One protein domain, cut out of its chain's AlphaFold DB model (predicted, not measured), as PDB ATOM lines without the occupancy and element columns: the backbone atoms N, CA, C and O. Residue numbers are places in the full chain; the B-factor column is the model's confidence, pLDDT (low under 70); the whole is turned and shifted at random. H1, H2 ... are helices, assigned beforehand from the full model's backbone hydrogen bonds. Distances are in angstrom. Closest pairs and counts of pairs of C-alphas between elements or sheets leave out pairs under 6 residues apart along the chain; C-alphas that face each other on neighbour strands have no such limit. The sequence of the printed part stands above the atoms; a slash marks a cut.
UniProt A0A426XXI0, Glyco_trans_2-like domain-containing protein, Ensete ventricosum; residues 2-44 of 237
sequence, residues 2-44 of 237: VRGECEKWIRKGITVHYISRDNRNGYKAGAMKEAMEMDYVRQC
ATOM      1  N   VAL A   2      88.732  75.715  43.110       82.06
ATOM      2  CA  VAL A   2      87.726  75.076  43.998       82.06
ATOM      3  C   VAL A   2      87.068  73.828  43.391       82.06
ATOM      4  O   VAL A   2      87.056  72.781  44.028       82.06
ATOM      5  N   ARG A   3      86.598  73.896  42.134       84.94
ATOM      6  CA  ARG A   3      85.963  72.750  41.450       84.94
ATOM      7  C   ARG A   3      86.843  71.486  41.446       84.94
ATOM      8  O   ARG A   3      86.341  70.402  41.714       84.94
ATOM      9  N   GLY A   4      88.148  71.638  41.216       86.81
ATOM     10  CA  GLY A   4      89.084  70.508  41.188       86.81
ATOM     11  C   GLY A   4      89.278  69.839  42.554       86.81
ATOM     12  O   GLY A   4      89.384  68.615  42.629       86.81
ATOM     13  N   GLU A   5      89.264  70.608  43.649       87.56
ATOM     14  CA  GLU A   5      89.275  70.025  44.998       87.56
ATOM     15  C   GLU A   5      87.948  69.322  45.311       87.56
ATOM     16  O   GLU A   5      87.969  68.220  45.857       87.56
ATOM     17  N   CYS A   6      86.800  69.872  44.894       87.25
ATOM     18  CA  CYS A   6      85.515  69.172  45.019       87.25
ATOM     19  C   CYS A   6      85.545  67.815  44.296       87.25
ATOM     20  O   CYS A   6      85.228  66.794  44.899       87.25
ATOM     21  N   GLU A   7      86.008  67.766  43.045       90.06
ATOM     22  CA  GLU A   7      86.124  66.526  42.256       90.06
ATOM     23  C   GLU A   7      87.051  65.485  42.901       90.06
ATOM     24  O   GLU A   7      86.824  64.278  42.819       90.06
ATOM     25  N   LYS A   8      88.115  65.932  43.568       92.38
ATOM     26  CA  LYS A   8      89.018  65.061  44.327       92.38
ATOM     27  C   LYS A   8      88.330  64.437  45.542       92.38
ATOM     28  O   LYS A   8      88.562  63.261  45.810       92.38
ATOM     29  N   TRP A   9      87.487  65.179  46.259       90.38
ATOM     30  CA  TRP A   9      86.713  64.638  47.383       90.38
ATOM     31  C   TRP A   9      85.563  63.738  46.930       90.38
ATOM     32  O   TRP A   9      85.342  62.694  47.542       90.38
ATOM     33  N   ILE A  10      84.926  64.057  45.802       90.75
ATOM     34  CA  ILE A  10      83.932  63.185  45.160       90.75
ATOM     35  C   ILE A  10      84.562  61.834  44.803       90.75
ATOM     36  O   ILE A  10      84.004  60.788  45.120       90.75
ATOM     37  N   ARG A  11      85.780  61.828  44.240       91.88
ATOM     38  CA  ARG A  11      86.532  60.588  43.961       91.88
ATOM     39  C   ARG A  11      86.879  59.777  45.210       91.88
ATOM     40  O   ARG A  11      87.069  58.571  45.108       91.88
ATOM     41  N   LYS A  12      86.953  60.416  46.379       92.88
ATOM     42  CA  LYS A  12      87.127  59.742  47.675       92.88
ATOM     43  C   LYS A  12      85.810  59.209  48.256       92.88
ATOM     44  O   LYS A  12      85.819  58.693  49.367       92.88
ATOM     45  N   GLY A  13      84.697  59.337  47.530       90.69
ATOM     46  CA  GLY A  13      83.378  58.868  47.950       90.69
ATOM     47  C   GLY A  13      82.619  59.843  48.851       90.69
ATOM     48  O   GLY A  13      81.636  59.444  49.465       90.69
ATOM     49  N   ILE A  14      83.054  61.105  48.957       89.38
ATOM     50  CA  ILE A  14      82.322  62.125  49.719       89.38
ATOM     51  C   ILE A  14      81.279  62.782  48.812       89.38
ATOM     52  O   ILE A  14      81.611  63.284  47.738       89.38
ATOM     53  N   THR A  15      80.028  62.832  49.267       87.62
ATOM     54  CA  THR A  15      78.944  63.539  48.574       87.62
ATOM     55  C   THR A  15      79.177  65.048  48.636       87.62
ATOM     56  O   THR A  15      78.914  65.688  49.652       87.62
ATOM     57  N   VAL A  16      79.690  65.624  47.547       90.00
ATOM     58  CA  VAL A  16      79.940  67.064  47.411       90.00
ATOM     59  C   VAL A  16      79.268  67.564  46.139       90.00
ATOM     60  O   VAL A  16      79.499  67.027  45.059       90.00
ATOM     61  N   HIS A  17      78.476  68.628  46.257       86.31
ATOM     62  CA  HIS A  17      77.851  69.302  45.123       86.31
ATOM     63  C   HIS A  17      78.488  70.682  44.937       86.31
ATOM     64  O   HIS A  17      78.449  71.518  45.838       86.31
ATOM     65  N   TYR A  18      79.097  70.919  43.772       87.12
ATOM     66  CA  TYR A  18      79.649  72.226  43.411       87.12
ATOM     67  C   TYR A  18      78.622  73.017  42.601       87.12
ATOM     68  O   TYR A  18      78.222  72.590  41.519       87.12
ATOM     69  N   ILE A  19      78.243  74.193  43.098       84.75
ATOM     70  CA  ILE A  19      77.302  75.101  42.440       84.75
ATOM     71  C   ILE A  19      78.029  76.407  42.146       84.75
ATOM     72  O   ILE A  19      78.665  76.985  43.025       84.75
ATOM     73  N   SER A  20      77.899  76.893  40.916       84.00
ATOM     74  CA  SER A  20      78.343  78.226  40.519       84.00
ATOM     75  C   SER A  20      77.160  78.977  39.941       84.00
ATOM     76  O   SER A  20      76.366  78.394  39.210       84.00
ATOM     77  N   ARG A  21      77.060  80.263  40.264       80.50
ATOM     78  CA  ARG A  21      76.042  81.161  39.721       80.50
ATOM     79  C   ARG A  21      76.675  82.119  38.727       80.50
ATOM     80  O   ARG A  21      77.771  82.617  38.978       80.50
ATOM     81  N   ASP A  22      75.928  82.454  37.684       77.56
ATOM     82  CA  ASP A  22      76.343  83.462  36.703       77.56
ATOM     83  C   ASP A  22      76.004  84.892  37.162       77.56
ATOM     84  O   ASP A  22      76.602  85.863  36.704       77.56
ATOM     85  N   ASN A  23      75.085  85.036  38.126       78.62
ATOM     86  CA  ASN A  23      74.620  86.321  38.651       78.62
ATOM     87  C   ASN A  23      75.000  86.524  40.134       78.62
ATOM     88  O   ASN A  23      74.803  85.635  40.967       78.62
ATOM     89  N   ARG A  24      75.474  87.731  40.486       70.75
ATOM     90  CA  ARG A  24      75.891  88.139  41.845       70.75
ATOM     91  C   ARG A  24      74.787  88.783  42.698       70.75
ATOM     92  O   ARG A  24      75.059  89.214  43.817       70.75
ATOM     93  N   ASN A  25      73.545  88.827  42.214       70.19
ATOM     94  CA  ASN A  25      72.420  89.391  42.967       70.19
ATOM     95  C   ASN A  25      72.261  88.758  44.361       70.19
ATOM     96  O   ASN A  25      72.121  87.541  44.493       70.19
ATOM     97  N   GLY A  26      72.255  89.603  45.397       64.31
ATOM     98  CA  GLY A  26      72.079  89.197  46.795       64.31
ATOM     99  C   GLY A  26      73.333  88.644  47.486       64.31
ATOM    100  O   GLY A  26      73.231  88.240  48.644       64.31
ATOM    101  N   TYR A  27      74.497  88.627  46.820       78.12
ATOM    102  CA  TYR A  27      75.776  88.157  47.377       78.12
ATOM    103  C   TYR A  27      75.633  86.820  48.140       78.12
ATOM    104  O   TYR A  27      75.099  85.850  47.599       78.12
ATOM    105  N   LYS A  28      76.079  86.762  49.404       70.00
ATOM    106  CA  LYS A  28      76.035  85.569  50.265       70.00
ATOM    107  C   LYS A  28      74.598  85.121  50.565       70.00
ATOM    108  O   LYS A  28      74.303  83.931  50.494       70.00
ATOM    109  N   ALA A  29      73.692  86.061  50.840       68.25
ATOM    110  CA  ALA A  29      72.292  85.752  51.140       68.25
ATOM    111  C   ALA A  29      71.545  85.208  49.910       68.25
ATOM    112  O   ALA A  29      70.768  84.262  50.023       68.25
ATOM    113  N   GLY A  30      71.823  85.766  48.729       71.94
ATOM    114  CA  GLY A  30      71.288  85.285  47.456       71.94
ATOM    115  C   GLY A  30      71.780  83.877  47.134       71.94
ATOM    116  O   GLY A  30      70.972  83.002  46.826       71.94
ATOM    117  N   ALA A  31      73.090  83.636  47.269       77.19
ATOM    118  CA  ALA A  31      73.682  82.318  47.042       77.19
ATOM    119  C   ALA A  31      73.062  81.251  47.954       77.19
ATOM    120  O   ALA A  31      72.715  80.166  47.495       77.19
ATOM    121  N   MET A  32      72.857  81.589  49.228       78.44
ATOM    122  CA  MET A  32      72.213  80.698  50.186       78.44
ATOM    123  C   MET A  32      70.742  80.445  49.849       78.44
ATOM    124  O   MET A  32      70.296  79.307  49.929       78.44
ATOM    125  N   LYS A  33      69.987  81.473  49.439       79.38
ATOM    126  CA  LYS A  33      68.580  81.316  49.044       79.38
ATOM    127  C   LYS A  33      68.426  80.312  47.900       79.38
ATOM    128  O   LYS A  33      67.615  79.401  48.004       79.38
ATOM    129  N   GLU A  34      69.227  80.452  46.847       82.06
ATOM    130  CA  GLU A  34      69.184  79.530  45.704       82.06
ATOM    131  C   GLU A  34      69.635  78.115  46.085       82.06
ATOM    132  O   GLU A  34      69.030  77.142  45.644       82.06
ATOM    133  N   ALA A  35      70.644  77.979  46.952       84.56
ATOM    134  CA  ALA A  35      71.055  76.671  47.460       84.56
ATOM    135  C   ALA A  35      69.929  75.976  48.249       84.56
ATOM    136  O   ALA A  35      69.721  74.776  48.095       84.56
ATOM    137  N   MET A  36      69.160  76.724  49.048       80.38
ATOM    138  CA  MET A  36      68.028  76.192  49.821       80.38
ATOM    139  C   MET A  36      66.844  75.747  48.947       80.38
ATOM    140  O   MET A  36      66.015  74.955  49.395       80.38
ATOM    141  N   GLU A  37      66.744  76.237  47.710       84.19
ATOM    142  CA  GLU A  37      65.686  75.856  46.767       84.19
ATOM    143  C   GLU A  37      65.970  74.531  46.040       84.19
ATOM    144  O   GLU A  37      65.069  73.992  45.399       84.19
ATOM    145  N   MET A  38      67.176  73.971  46.173       85.19
ATOM    146  CA  MET A  38      67.554  72.715  45.523       85.19
ATOM    147  C   MET A  38      66.899  71.492  46.168       85.19
ATOM    148  O   MET A  38      66.812  71.384  47.392       85.19
ATOM    149  N   ASP A  39      66.501  70.522  45.342       86.56
ATOM    150  CA  ASP A  39      65.705  69.367  45.779       86.56
ATOM    151  C   ASP A  39      66.385  68.532  46.867       86.56
ATOM    152  O   ASP A  39      65.742  68.129  47.834       86.56
ATOM    153  N   TYR A  40      67.696  68.320  46.760       84.31
ATOM    154  CA  TYR A  40      68.452  67.561  47.758       84.31
ATOM    155  C   TYR A  40      68.629  68.333  49.075       84.31
ATOM    156  O   TYR A  40      68.676  67.718  50.134       84.31
ATOM    157  N   VAL A  41      68.668  69.671  49.040       85.44
ATOM    158  CA  VAL A  41      68.756  70.510  50.250       85.44
ATOM    159  C   VAL A  41      67.407  70.577  50.963       85.44
ATOM    160  O   VAL A  41      67.358  70.574  52.192       85.44
ATOM    161  N   ARG A  42      66.302  70.574  50.206       82.25
ATOM    162  CA  ARG A  42      64.931  70.518  50.743       82.25
ATOM    163  C   ARG A  42      64.623  69.223  51.492       82.25
ATOM    164  O   ARG A  42      63.736  69.213  52.342       82.25
ATOM    165  N   GLN A  43      65.331  68.142  51.174       82.06
ATOM    166  CA  GLN A  43      65.196  66.856  51.859       82.06
ATOM    167  C   GLN A  43      65.959  66.809  53.191       82.06
ATOM    168  O   GLN A  43      65.686  65.937  54.013       82.06
ATOM    169  N   CYS A  44      66.891  67.735  53.433       82.75
ATOM    170  CA  CYS A  44      67.616  67.816  54.697       82.75
ATOM    171  C   CYS A  44      66.742  68.446  55.793       82.75
ATOM    172  O   CYS A  44      66.105  69.474  55.573       82.75
TER     173      CYS A  44
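This is residues 2 to 44 of the 237 residues of the protein "Glyco_trans_2-like domain-containing protein" of Ensete ventricosum (UniProt A0A426XXI0). Going along the printed part, you meet a loose, open zigzag like a letter N: H1 is one arm, the unnamed stretch of residues 12 to 26 is the diagonal, and H2 with the short H3 makes the other arm. The 43 printed residues hold three named helices, H1, H2 and H3, and no named strand; the class is all helix. The whole is loose, with a radius of gyration of the C-alphas of 12.2 A, and flat, spanning 33 by 24 by 13 A.

Find C-alpha 2 at (87.726, 75.076, 43.998); from there H1, residues 2 to 11, runs 14.5 A. H2, residues 27 to 36, begins at (75.776, 88.157, 47.377) and runs 14.5 A. H3, residues 39 to 42, ends at (64.931, 70.518, 50.743).

H1 is apart from H2 and from H3. H2 and H3 are close but not clearly touching; their closest C-alphas, of Met 36 and Arg 42, are 6.5 A apart. In H1 and H2 every O i to N i+4 pair is within hydrogen-bond range; H3 is too short for such a pair, and its one O i to N i+3 pair is within range.

The C-alphas farthest apart, of Lys 12 and Asn 25, are 33.4 A apart. The printed part has no cut. The link from H1 to H2 is long, that from H2 to H3 tight. Look at residues 24 to 29, of which 27 to 29 belong to H2: they stand free. Residues 26 and 29 have pLDDT under 70.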